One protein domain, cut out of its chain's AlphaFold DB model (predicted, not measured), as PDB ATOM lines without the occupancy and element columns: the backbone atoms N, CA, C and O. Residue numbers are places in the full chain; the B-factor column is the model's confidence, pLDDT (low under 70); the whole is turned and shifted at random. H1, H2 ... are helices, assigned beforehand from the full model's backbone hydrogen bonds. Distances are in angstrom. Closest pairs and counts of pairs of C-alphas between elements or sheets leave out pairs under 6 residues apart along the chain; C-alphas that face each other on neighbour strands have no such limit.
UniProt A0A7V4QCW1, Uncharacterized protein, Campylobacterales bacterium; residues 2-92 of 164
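What this domain is: This is residues 2 to 92 of the 164 residues of an uncharacterized protein of Campylobacterales bacterium (UniProt A0A7V4QCW1). What shape does the printed part make? Two long helices, H1 and then H2, spread as a flat, loose V from their link, and the shorter H3 lies between them, packed along H2 and meeting H1 only near H1's last residues. Residues 2 to 9 of H1 stick out free. How is it made up? The printed part has 91 residues with three named helices, H1, H2 and H3 in chain order, and no named strand; the class is all helix. It is loose, with a radius of gyration of the C-alphas of 15.8 A, and spans 45 by 33 by 15 A.

How they stand to each other: What does the first helix meet? H1, residues 2 to 27, touches H3, residues 75 to 89, with residues 22 to 26 alone; the closest C-alphas, of Leu 25 and Ile 86, are 7.1 A apart. They run the same way at a shallow tilt of 30 degrees. H1 is apart from H2, residues 34 to 61. How do the other two stand? H2 and H3 form a helical hairpin and touch, with the closest C-alphas, of Met 37 and Ser 87, 4.2 A apart. They run opposite ways at a shallow tilt of 29 degrees. What of the backbones? In H1, H2 and H3 every O i to N i+4 pair is within hydrogen-bond range.

Where its parts are: Where does H1 run? It runs 37.5 A from C-alpha 2 at (233.116, 153.976, 310.572) to C-alpha 27. Where are H2 and H3? H2 is 40.4 A long, and H3 is 21.0 A long, ending with C-alpha 89 at (207.779, 181.585, 296.369).

The domain as a whole: How large is it? The two C-alphas farthest apart, of Gly 2 and Ile 34, are 48.2 A apart. Are there cuts or long links? The printed part has no cut; the link from H1 to H2 is short, and that from H2 to H3, residues 62 to 74, is long. Where is confidence low? Residues 2 to 4 are under 70 in pLDDT, and the mean of the printed part is 89.6.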
ATOM      1  N   GLY A   2     233.280 152.568 310.150       64.50
ATOM      2  CA  GLY A   2     233.116 153.976 310.572       64.50
ATOM      3  C   GLY A   2     232.983 155.029 309.453       64.50
ATOM      4  O   GLY A   2     232.230 155.986 309.605       64.50
ATOM      5  N   GLU A   3     233.645 154.845 308.305       65.94
ATOM      6  CA  GLU A   3     233.564 155.807 307.186       65.94
ATOM      7  C   GLU A   3     232.189 155.820 306.507       65.94
ATOM      8  O   GLU A   3     231.650 156.881 306.202       65.94
ATOM      9  N   LEU A   4     231.569 154.645 306.348       69.62
ATOM     10  CA  LEU A   4     230.227 154.522 305.775       69.62
ATOM     11  C   LEU A   4     229.181 155.185 306.676       69.62
ATOM     12  O   LEU A   4     228.353 155.952 306.193       69.62
ATOM     13  N   THR A   5     229.239 154.949 307.991       75.31
ATOM     14  CA  THR A   5     228.325 155.593 308.950       75.31
ATOM     15  C   THR A   5     228.472 157.110 308.953       75.31
ATOM     16  O   THR A   5     227.467 157.816 308.999       75.31
ATOM     17  N   HIS A   6     229.703 157.618 308.833       75.12
ATOM     18  CA  HIS A   6     229.949 159.052 308.723       75.12
ATOM     19  C   HIS A   6     229.337 159.626 307.438       75.12
ATOM     20  O   HIS A   6     228.645 160.639 307.493       75.12
ATOM     21  N   GLN A   7     229.518 158.953 306.297       77.81
ATOM     22  CA  GLN A   7     228.970 159.391 305.013       77.81
ATOM     23  C   GLN A   7     227.433 159.432 305.007       77.81
ATOM     24  O   GLN A   7     226.840 160.412 304.551       77.81
ATOM     25  N   TYR A   8     226.761 158.406 305.538       80.88
ATOM     26  CA  TYR A   8     225.296 158.416 305.643       80.88
ATOM     27  C   TYR A   8     224.797 159.537 306.554       80.88
ATOM     28  O   TYR A   8     223.814 160.203 306.226       80.88
ATOM     29  N   PHE A   9     225.495 159.784 307.662       83.44
ATOM     30  CA  PHE A   9     225.143 160.851 308.590       83.44
ATOM     31  C   PHE A   9     225.321 162.242 307.970       83.44
ATOM     32  O   PHE A   9     224.411 163.068 308.052       83.44
ATOM     33  N   THR A  10     226.432 162.496 307.270       82.12
ATOM     34  CA  THR A  10     226.635 163.762 306.544       82.12
ATOM     35  C   THR A  10     225.590 163.969 305.456       82.12
ATOM     36  O   THR A  10     225.109 165.086 305.270       82.12
ATOM     37  N   ASN A  11     225.195 162.891 304.775       82.38
ATOM     38  CA  ASN A  11     224.168 162.956 303.747       82.38
ATOM     39  C   ASN A  11     222.806 163.328 304.343       82.38
ATOM     40  O   ASN A  11     222.139 164.242 303.856       82.38
ATOM     41  N   LEU A  12     222.422 162.667 305.437       85.19
ATOM     42  CA  LEU A  12     221.198 162.963 306.178       85.19
ATOM     43  C   LEU A  12     221.167 164.421 306.657       85.19
ATOM     44  O   LEU A  12     220.167 165.110 306.459       85.19
ATOM     45  N   LEU A  13     222.269 164.905 307.238       86.25
ATOM     46  CA  LEU A  13     222.391 166.294 307.686       86.25
ATOM     47  C   LEU A  13     222.225 167.287 306.536       86.25
ATOM     48  O   LEU A  13     221.525 168.284 306.696       86.25
ATOM     49  N   ALA A  14     222.823 167.013 305.377       84.00
ATOM     50  CA  ALA A  14     222.665 167.862 304.205       84.00
ATOM     51  C   ALA A  14     221.199 167.911 303.732       84.00
ATOM     52  O   ALA A  14     220.693 169.001 303.460       84.00
ATOM     53  N   TYR A  15     220.480 166.781 303.715       85.12
ATOM     54  CA  TYR A  15     219.043 166.768 303.401       85.12
ATOM     55  C   TYR A  15     218.215 167.576 304.405       85.12
ATOM     56  O   TYR A  15     217.400 168.405 303.998       85.12
ATOM     57  N   ILE A  16     218.442 167.387 305.709       90.94
ATOM     58  CA  ILE A  16     217.770 168.166 306.765       90.94
ATOM     59  C   ILE A  16     218.083 169.660 306.611       90.94
ATOM     60  O   ILE A  16     217.195 170.500 306.762       90.94
ATOM     61  N   GLY A  17     219.323 169.990 306.246       90.12
ATOM     62  CA  GLY A  17     219.760 171.352 305.964       90.12
ATOM     63  C   GLY A  17     218.902 172.030 304.899       90.12
ATOM     64  O   GLY A  17     218.461 173.156 305.114       90.12
ATOM     65  N   TYR A  18     218.579 171.338 303.801       91.56
ATOM     66  CA  TYR A  18     217.687 171.879 302.768       91.56
ATOM     67  C   TYR A  18     216.272 172.167 303.286       91.56
ATOM     68  O   TYR A  18     215.702 173.200 302.932       91.56
ATOM     69  N   PHE A  19     215.714 171.314 304.150       91.31
ATOM     70  CA  PHE A  19     214.400 171.559 304.756       91.31
ATOM     71  C   PHE A  19     214.408 172.777 305.685       91.31
ATOM     72  O   PHE A  19     213.533 173.639 305.580       91.31
ATOM     73  N   LEU A  20     215.410 172.874 306.565       94.19
ATOM     74  CA  LEU A  20     215.567 174.018 307.468       94.19
ATOM     75  C   LEU A  20     215.754 175.317 306.685       94.19
ATOM     76  O   LEU A  20     215.096 176.316 306.971       94.19
ATOM     77  N   LEU A  21     216.609 175.287 305.665       93.44
ATOM     78  CA  LEU A  21     216.895 176.437 304.823       93.44
ATOM     79  C   LEU A  21     215.641 176.881 304.060       93.44
ATOM     80  O   LEU A  21     215.305 178.065 304.078       93.44
ATOM     81  N   GLY A  22     214.903 175.945 303.460       93.81
ATOM     82  CA  GLY A  22     213.628 176.239 302.803       93.81
ATOM     83  C   GLY A  22     212.621 176.895 303.752       93.81
ATOM     84  O   GLY A  22     211.992 177.887 303.388       93.81
ATOM     85  N   ASN A  23     212.517 176.409 304.993       94.38
ATOM     86  CA  ASN A  23     211.647 177.014 306.003       94.38
ATOM     87  C   ASN A  23     212.077 178.447 306.361       94.38
ATOM     88  O   ASN A  23     211.242 179.349 306.391       94.38
ATOM     89  N   ILE A  24     213.376 178.681 306.571       95.50
ATOM     90  CA  ILE A  24     213.917 180.021 306.854       95.50
ATOM     91  C   ILE A  24     213.607 180.983 305.700       95.50
ATOM     92  O   ILE A  24     213.143 182.098 305.941       95.50
ATOM     93  N   LEU A  25     213.824 180.560 304.452       94.44
ATOM     94  CA  LEU A  25     213.521 181.375 303.273       94.44
ATOM     95  C   LEU A  25     212.025 181.660 303.135       94.44
ATOM     96  O   LEU A  25     211.648 182.757 302.735       94.44
ATOM     97  N   PHE A  26     211.172 180.689 303.462       92.62
ATOM     98  CA  PHE A  26     209.726 180.846 303.358       92.62
ATOM     99  C   PHE A  26     209.164 181.813 304.400       92.62
ATOM    100  O   PHE A  26     208.332 182.651 304.057       92.62
ATOM    101  N   VAL A  27     209.619 181.717 305.653       92.94
ATOM    102  CA  VAL A  27     209.180 182.602 306.746       92.94
ATOM    103  C   VAL A  27     209.616 184.048 306.500       92.94
ATOM    104  O   VAL A  27     208.869 184.968 306.806       92.94
ATOM    105  N   ASN A  28     210.795 184.250 305.906       90.44
ATOM    106  CA  ASN A  28     211.356 185.576 305.630       90.44
ATOM    107  C   ASN A  28     211.112 186.056 304.188       90.44
ATOM    108  O   ASN A  28     211.811 186.950 303.706       90.44
ATOM    109  N   LYS A  29     210.173 185.444 303.458       88.62
ATOM    110  CA  LYS A  29     209.926 185.809 302.060       88.62
ATOM    111  C   LYS A  29     209.346 187.222 301.962       88.62
ATOM    112  O   LYS A  29     208.513 187.623 302.767       88.62
ATOM    113  N   ALA A  30     209.743 187.945 300.921       81.69
ATOM    114  CA  ALA A  30     209.039 189.152 300.506       81.69
ATOM    115  C   ALA A  30     207.771 188.778 299.723       81.69
ATOM    116  O   ALA A  30     207.749 187.756 299.028       81.69
ATOM    117  N   ASP A  31     206.742 189.620 299.802       82.88
ATOM    118  CA  ASP A  31     205.496 189.411 299.068       82.88
ATOM    119  C   ASP A  31     205.650 189.749 297.576       82.88
ATOM    120  O   ASP A  31     206.004 190.870 297.205       82.88
ATOM    121  N   GLY A  32     205.342 188.768 296.721       80.31
ATOM    122  CA  GLY A  32     204.933 188.946 295.322       80.31
ATOM    123  C   GLY A  32     205.786 189.876 294.450       80.31
ATOM    124  O   GLY A  32     205.233 190.664 293.682       80.31
ATOM    125  N   ASN A  33     207.117 189.806 294.530       90.50
ATOM    126  CA  ASN A  33     208.004 190.714 293.802       90.50
ATOM    127  C   ASN A  33     208.591 190.074 292.533       90.50
ATOM    128  O   ASN A  33     209.517 189.258 292.579       90.50
ATOM    129  N   ILE A  34     208.117 190.531 291.370       91.88
ATOM    130  CA  ILE A  34     208.562 190.039 290.057       91.88
ATOM    131  C   ILE A  34     210.068 190.224 289.814       91.88
ATOM    132  O   ILE A  34     210.694 189.382 289.172       91.88
ATOM    133  N   LYS A  35     210.683 191.293 290.338       94.56
ATOM    134  CA  LYS A  35     212.125 191.525 290.163       94.56
ATOM    135  C   LYS A  35     212.929 190.483 290.931       94.56
ATOM    136  O   LYS A  35     213.865 189.920 290.373       94.56
ATOM    137  N   ILE A  36     212.528 190.191 292.171       94.88
ATOM    138  CA  ILE A  36     213.139 189.124 292.976       94.88
ATOM    139  C   ILE A  36     212.958 187.785 292.260       94.88
ATOM    140  O   ILE A  36     213.935 187.072 292.062       94.88
ATOM    141  N   MET A  37     211.747 187.491 291.773       94.94
ATOM    142  CA  MET A  37     211.462 186.268 291.014       94.94
ATOM    143  C   MET A  37     212.425 186.075 289.836       94.94
ATOM    144  O   MET A  37     213.004 184.997 289.693       94.94
ATOM    145  N   LEU A  38     212.601 187.113 289.010       96.31
ATOM    146  CA  LEU A  38     213.437 187.074 287.807       96.31
ATOM    147  C   LEU A  38     214.930 187.000 288.134       96.31
ATOM    148  O   LEU A  38     215.640 186.216 287.508       96.31
ATOM    149  N   ILE A  39     215.411 187.771 289.115       96.88
ATOM    150  CA  ILE A  39     216.817 187.733 289.544       96.88
ATOM    151  C   ILE A  39     217.150 186.352 290.109       96.88
ATOM    152  O   ILE A  39     218.127 185.736 289.688       96.88
ATOM    153  N   SER A  40     216.321 185.830 291.014       96.88
ATOM    154  CA  SER A  40     216.518 184.497 291.581       96.88
ATOM    155  C   SER A  40     216.427 183.412 290.504       96.88
ATOM    156  O   SER A  40     217.242 182.494 290.489       96.88
ATOM    157  N   PHE A  41     215.521 183.541 289.531       97.56
ATOM    158  CA  PHE A  41     215.482 182.616 288.398       97.56
ATOM    159  C   PHE A  41     216.756 182.684 287.542       97.56
ATOM    160  O   PHE A  41     217.308 181.648 287.179       97.56
ATOM    161  N   ALA A  42     217.279 183.880 287.263       97.88
ATOM    162  CA  ALA A  42     218.531 184.044 286.527       97.88
ATOM    163  C   ALA A  42     219.720 183.413 287.271       97.88
ATOM    164  O   ALA A  42     220.517 182.701 286.657       97.88
ATOM    165  N   VAL A  43     219.809 183.596 288.594       98.06
ATOM    166  CA  VAL A  43     220.831 182.944 289.433       98.06
ATOM    167  C   VAL A  43     220.714 181.420 289.358       98.06
ATOM    168  O   VAL A  43     221.730 180.744 289.197       98.06
ATOM    169  N   TYR A  44     219.493 180.875 289.402       97.88
ATOM    170  CA  TYR A  44     219.259 179.442 289.213       97.88
ATOM    171  C   TYR A  44     219.786 178.946 287.859       97.88
ATOM    172  O   TYR A  44     220.494 177.936 287.816       97.88
ATOM    173  N   ILE A  45     219.497 179.660 286.764       97.00
ATOM    174  CA  ILE A  45     219.973 179.294 285.423       97.00
ATOM    175  C   ILE A  45     221.503 179.335 285.353       97.00
ATOM    176  O   ILE A  45     222.110 178.385 284.861       97.00
ATOM    177  N   ILE A  46     222.140 180.381 285.887       97.12
ATOM    178  CA  ILE A  46     223.605 180.523 285.887       97.12
ATOM    179  C   ILE A  46     224.263 179.398 286.696       97.12
ATOM    180  O   ILE A  46     225.195 178.755 286.210       97.12
ATOM    181  N   ALA A  47     223.770 179.120 287.906       96.81
ATOM    182  CA  ALA A  47     224.310 178.065 288.763       96.81
ATOM    183  C   ALA A  47     224.108 176.666 288.152       96.81
ATOM    184  O   ALA A  47     225.016 175.828 288.182       96.81
ATOM    185  N   SER A  48     222.950 176.421 287.534       94.19
ATOM    186  CA  SER A  48     222.655 175.162 286.836       94.19
ATOM    187  C   SER A  48     223.527 174.990 285.593       94.19
ATOM    188  O   SER A  48     224.094 173.919 285.384       94.19
ATOM    189  N   TYR A  49     223.709 176.054 284.806       93.38
ATOM    190  CA  TYR A  49     224.603 176.050 283.649       93.38
ATOM    191  C   TYR A  49     226.054 175.798 284.062       93.38
ATOM    192  O   TYR A  49     226.723 174.963 283.456       93.38
ATOM    193  N   PHE A  50     226.533 176.451 285.124       94.69
ATOM    194  CA  PHE A  50     227.863 176.197 285.675       94.69
ATOM    195  C   PHE A  50     228.031 174.722 286.062       94.69
ATOM    196  O   PHE A  50     229.017 174.091 285.678       94.69
ATOM    197  N   THR A  51     227.042 174.160 286.761       93.75
ATOM    198  CA  THR A  51     227.024 172.748 287.173       93.75
ATOM    199  C   THR A  51     227.116 171.814 285.968       93.75
ATOM    200  O   THR A  51     227.983 170.939 285.925       93.75
ATOM    201  N   LEU A  52     226.258 172.027 284.969       91.12
ATOM    202  CA  LEU A  52     226.205 171.255 283.730       91.12
ATOM    203  C   LEU A  52     227.530 171.350 282.961       91.12
ATOM    204  O   LEU A  52     228.132 170.329 282.635       91.12
ATOM    205  N   HIS A  53     228.020 172.566 282.728       91.06
ATOM    206  CA  HIS A  53     229.241 172.819 281.971       91.06
ATOM    207  C   HIS A  53     230.476 172.213 282.645       91.06
ATOM    208  O   HIS A  53     231.269 171.542 281.984       91.06
ATOM    209  N   LYS A  54     230.636 172.393 283.962       93.38
ATOM    210  CA  LYS A  54     231.779 171.838 284.699       93.38
ATOM    211  C   LYS A  54     231.732 170.321 284.812       93.38
ATOM    212  O   LYS A  54     232.768 169.680 284.650       93.38
ATOM    213  N   THR A  55     230.549 169.750 285.030       90.44
ATOM    214  CA  THR A  55     230.371 168.290 285.041       90.44
ATOM    215  C   THR A  55     230.704 167.700 283.673       90.44
ATOM    216  O   THR A  55     231.439 166.720 283.596       90.44
ATOM    217  N   TYR A  56     230.246 168.332 282.589       88.19
ATOM    218  CA  TYR A  56     230.554 167.916 281.223       88.19
ATOM    219  C   TYR A  56     232.061 167.976 280.922       88.19
ATOM    220  O   TYR A  56     232.642 166.975 280.509       88.19
ATOM    221  N   GLN A  57     232.713 169.111 281.200       90.19
ATOM    222  CA  GLN A  57     234.156 169.282 280.977       90.19
ATOM    223  C   GLN A  57     234.989 168.235 281.723       90.19
ATOM    224  O   GLN A  57     235.856 167.600 281.125       90.19
ATOM    225  N   LEU A  58     234.722 168.031 283.016       90.25
ATOM    226  CA  LEU A  58     235.464 167.048 283.807       90.25
ATOM    227  C   LEU A  58     235.176 165.616 283.364       90.25
ATOM    228  O   LEU A  58     236.087 164.793 283.375       90.25
ATOM    229  N   SER A  59     233.947 165.327 282.934       87.19
ATOM    230  CA  SER A  59     233.599 163.985 282.468       87.19
ATOM    231  C   SER A  59     234.311 163.618 281.162       87.19
ATOM    232  O   SER A  59     234.728 162.474 280.996       87.19
ATOM    233  N   ILE A  60     234.524 164.586 280.259       86.56
ATOM    234  CA  ILE A  60     235.357 164.374 279.063       86.56
ATOM    235  C   ILE A  60     236.807 164.107 279.456       86.56
ATOM    236  O   ILE A  60     237.398 163.144 278.976       86.56
ATOM    237  N   LEU A  61     237.375 164.947 280.330       88.12
ATOM    238  CA  LEU A  61     238.778 164.840 280.741       88.12
ATOM    239  C   LEU A  61     239.086 163.512 281.445       88.12
ATOM    240  O   LEU A  61     240.189 162.995 281.312       88.12
ATOM    241  N   GLN A  62     238.121 162.965 282.185       86.81
ATOM    242  CA  GLN A  62     238.258 161.698 282.908       86.81
ATOM    243  C   GLN A  62     237.813 160.476 282.088       86.81
ATOM    244  O   GLN A  62     237.860 159.357 282.595       86.81
ATOM    245  N   HIS A  63     237.341 160.671 280.848       83.81
ATOM    246  CA  HIS A  63     236.718 159.636 280.009       83.81
ATOM    247  C   HIS A  63     235.598 158.839 280.709       83.81
ATOM    248  O   HIS A  63     235.285 157.709 280.329       83.81
ATOM    249  N   ASN A  64     234.992 159.417 281.746       82.75
ATOM    250  CA  ASN A  64     233.948 158.812 282.562       82.75
ATOM    251  C   ASN A  64     233.169 159.913 283.291       82.75
ATOM    252  O   ASN A  64     233.680 161.012 283.493       82.75
ATOM    253  N   PHE A  65     231.942 159.624 283.724       82.50
ATOM    254  CA  PHE A  65     231.142 160.563 284.505       82.50
ATOM    255  C   PHE A  65     231.881 161.009 285.775       82.50
ATOM    256  O   PHE A  65     232.243 160.187 286.620       82.50
ATOM    257  N   TYR A  66     232.050 162.324 285.932       83.75
ATOM    258  CA  TYR A  66     232.707 162.923 287.089       83.75
ATOM    259  C   TYR A  66     231.796 163.942 287.786       83.75
ATOM    260  O   TYR A  66     231.722 165.118 287.425       83.75
ATOM    261  N   GLY A  67     231.089 163.476 288.818       83.25
ATOM    262  CA  GLY A  67     230.003 164.201 289.485       83.25
ATOM    263  C   GLY A  67     230.405 165.240 290.539       83.25
ATOM    264  O   GLY A  67     229.562 165.595 291.360       83.25
ATOM    265  N   LEU A  68     231.649 165.737 290.551       88.50
ATOM    266  CA  LEU A  68     232.151 166.631 291.610       88.50
ATOM    267  C   LEU A  68     231.277 167.875 291.823       88.50
ATOM    268  O   LEU A  68     231.020 168.241 292.961       88.50
ATOM    269  N   TYR A  69     230.808 168.503 290.742       89.25
ATOM    270  CA  TYR A  69     229.917 169.669 290.810       89.25
ATOM    271  C   TYR A  69     228.433 169.292 290.810       89.25
ATOM    272  O   TYR A  69     227.589 170.138 291.072       89.25
ATOM    273  N   TYR A  70     228.099 168.036 290.526       86.31
ATOM    274  CA  TYR A  70     226.721 167.550 290.474       86.31
ATOM    275  C   TYR A  70     226.191 167.124 291.855       86.31
ATOM    276  O   TYR A  70     224.984 166.985 292.049       86.31
ATOM    277  N   GLY A  71     227.079 166.923 292.833       86.19
ATOM    278  CA  GLY A  71     226.703 166.515 294.183       86.19
ATOM    279  C   GLY A  71     225.744 167.504 294.854       86.19
ATOM    280  O   GLY A  71     225.947 168.714 294.826       86.19
ATOM    281  N   TYR A  72     224.717 166.989 295.522       83.75
ATOM    282  CA  TYR A  72     223.693 167.809 296.179       83.75
ATOM    283  C   TYR A  72     224.228 168.633 297.367       83.75
ATOM    284  O   TYR A  72     223.623 169.634 297.734       83.75
ATOM    285  N   SER A  73     225.367 168.258 297.955       87.25
ATOM    286  CA  SER A  73     226.050 169.037 299.004       87.25
ATOM    287  C   SER A  73     226.988 170.116 298.449       87.25
ATOM    288  O   SER A  73     227.652 170.807 299.218       87.25
ATOM    289  N   THR A  74     227.096 170.252 297.125       91.56
ATOM    290  CA  THR A  74     227.969 171.257 296.506       91.56
ATOM    291  C   THR A  74     227.355 172.649 296.602       91.56
ATOM    292  O   THR A  74     226.137 172.829 296.541       91.56
ATOM    293  N   ILE A  75     228.214 173.661 296.716       91.62
ATOM    294  CA  ILE A  75     227.780 175.050 296.885       91.62
ATOM    295  C   ILE A  75     226.951 175.553 295.697       91.62
ATOM    296  O   ILE A  75     225.967 176.260 295.886       91.62
ATOM    297  N   ASN A  76     227.296 175.158 294.473       94.19
ATOM    298  CA  ASN A  76     226.562 175.537 293.268       94.19
ATOM    299  C   ASN A  76     225.155 174.920 293.236       94.19
ATOM    300  O   ASN A  76     224.212 175.617 292.865       94.19
ATOM    301  N   VAL A  77     224.987 173.666 293.675       93.62
ATOM    302  CA  VAL A  77     223.658 173.041 293.782       93.62
ATOM    303  C   VAL A  77     222.847 173.666 294.917       93.62
ATOM    304  O   VAL A  77     221.653 173.919 294.739       93.62
ATOM    305  N   ALA A  78     223.484 174.009 296.040       94.31
ATOM    306  CA  ALA A  78     222.829 174.740 297.122       94.31
ATOM    307  C   ALA A  78     222.336 176.119 296.653       94.31
ATOM    308  O   ALA A  78     221.165 176.444 296.838       94.31
ATOM    309  N   ILE A  79     223.182 176.894 295.965       96.12
ATOM    310  CA  ILE A  79     222.813 178.195 295.383       96.12
ATOM    311  C   ILE A  79     221.666 178.038 294.381       96.12
ATOM    312  O   ILE A  79     220.693 178.786 294.460       96.12
ATOM    313  N   ALA A  80     221.746 177.064 293.469       96.69
ATOM    314  CA  ALA A  80     220.681 176.806 292.502       96.69
ATOM    315  C   ALA A  80     219.349 176.496 293.207       96.69
ATOM    316  O   ALA A  80     218.319 177.070 292.856       96.69
ATOM    317  N   SER A  81     219.384 175.654 294.242       95.12
ATOM    318  CA  SER A  81     218.209 175.260 295.027       95.12
ATOM    319  C   SER A  81     217.594 176.438 295.789       95.12
ATOM    320  O   SER A  81     216.380 176.626 295.762       95.12
ATOM    321  N   ILE A  82     218.425 177.276 296.419       95.94
ATOM    322  CA  ILE A  82     217.993 178.515 297.087       95.94
ATOM    323  C   ILE A  82     217.319 179.447 296.083       95.94
ATOM    324  O   ILE A  82     216.227 179.960 296.324       95.94
ATOM    325  N   ALA A  83     217.969 179.655 294.942       97.25
ATOM    326  CA  ALA A  83     217.530 180.598 293.933       97.25
ATOM    327  C   ALA A  83     216.196 180.176 293.295       97.25
ATOM    328  O   ALA A  83     215.279 180.996 293.186       97.25
ATOM    329  N   ILE A  84     216.029 178.895 292.947       96.25
ATOM    330  CA  ILE A  84     214.748 178.413 292.417       96.25
ATOM    331  C   ILE A  84     213.654 178.433 293.483       96.25
ATOM    332  O   ILE A  84     212.529 178.820 293.174       96.25
ATOM    333  N   PHE A  85     213.973 178.102 294.739       95.50
ATOM    334  CA  PHE A  85     213.011 178.171 295.836       95.50
ATOM    335  C   PHE A  85     212.475 179.595 296.011       95.50
ATOM    336  O   PHE A  85     211.264 179.803 295.954       95.50
ATOM    337  N   ILE A  86     213.366 180.587 296.129       95.62
ATOM    338  CA  ILE A  86     212.972 181.999 296.232       95.62
ATOM    339  C   ILE A  86     212.113 182.382 295.029       95.62
ATOM    340  O   ILE A  86     211.020 182.906 295.220       95.62
ATOM    341  N   SER A  87     212.544 182.061 293.808       94.94
ATOM    342  CA  SER A  87     211.784 182.380 292.597       94.94
ATOM    343  C   SER A  87     210.355 181.821 292.638       94.94
ATOM    344  O   SER A  87     209.394 182.565 292.447       94.94
ATOM    345  N   LEU A  88     210.191 180.543 292.987       92.56
ATOM    346  CA  LEU A  88     208.878 179.899 293.065       92.56
ATOM    347  C   LEU A  88     207.988 180.494 294.166       92.56
ATOM    348  O   LEU A  88     206.779 180.590 293.975       92.56
ATOM    349  N   THR A  89     208.559 180.943 295.289       92.06
ATOM    350  CA  THR A  89     207.779 181.585 296.369       92.06
ATOM    351  C   THR A  89     207.236 182.968 296.011       92.06
ATOM    352  O   THR A  89     206.316 183.439 296.678       92.06
ATOM    353  N   GLN A  90     207.775 183.607 294.968       92.06
ATOM    354  CA  GLN A  90     207.291 184.897 294.466       92.06
ATOM    355  C   GLN A  90     206.131 184.753 293.467       92.06
ATOM    356  O   GLN A  90     205.531 185.754 293.076       92.06
ATOM    357  N   ILE A  91     205.817 183.529 293.027       89.12
ATOM    358  CA  ILE A  91     204.740 183.273 292.068       89.12
ATOM    359  C   ILE A  91     203.381 183.433 292.755       89.12
ATOM    360  O   ILE A  91     203.101 182.805 293.773       89.12
ATOM    361  N   ASP A  92     202.498 184.215 292.137       82.00
ATOM    362  CA  ASP A  92     201.105 184.323 292.564       82.00
ATOM    363  C   ASP A  92     200.311 183.052 292.199       82.00
ATOM    364  O   ASP A  92     200.023 182.769 291.027       82.00
TER     365      ASP A  92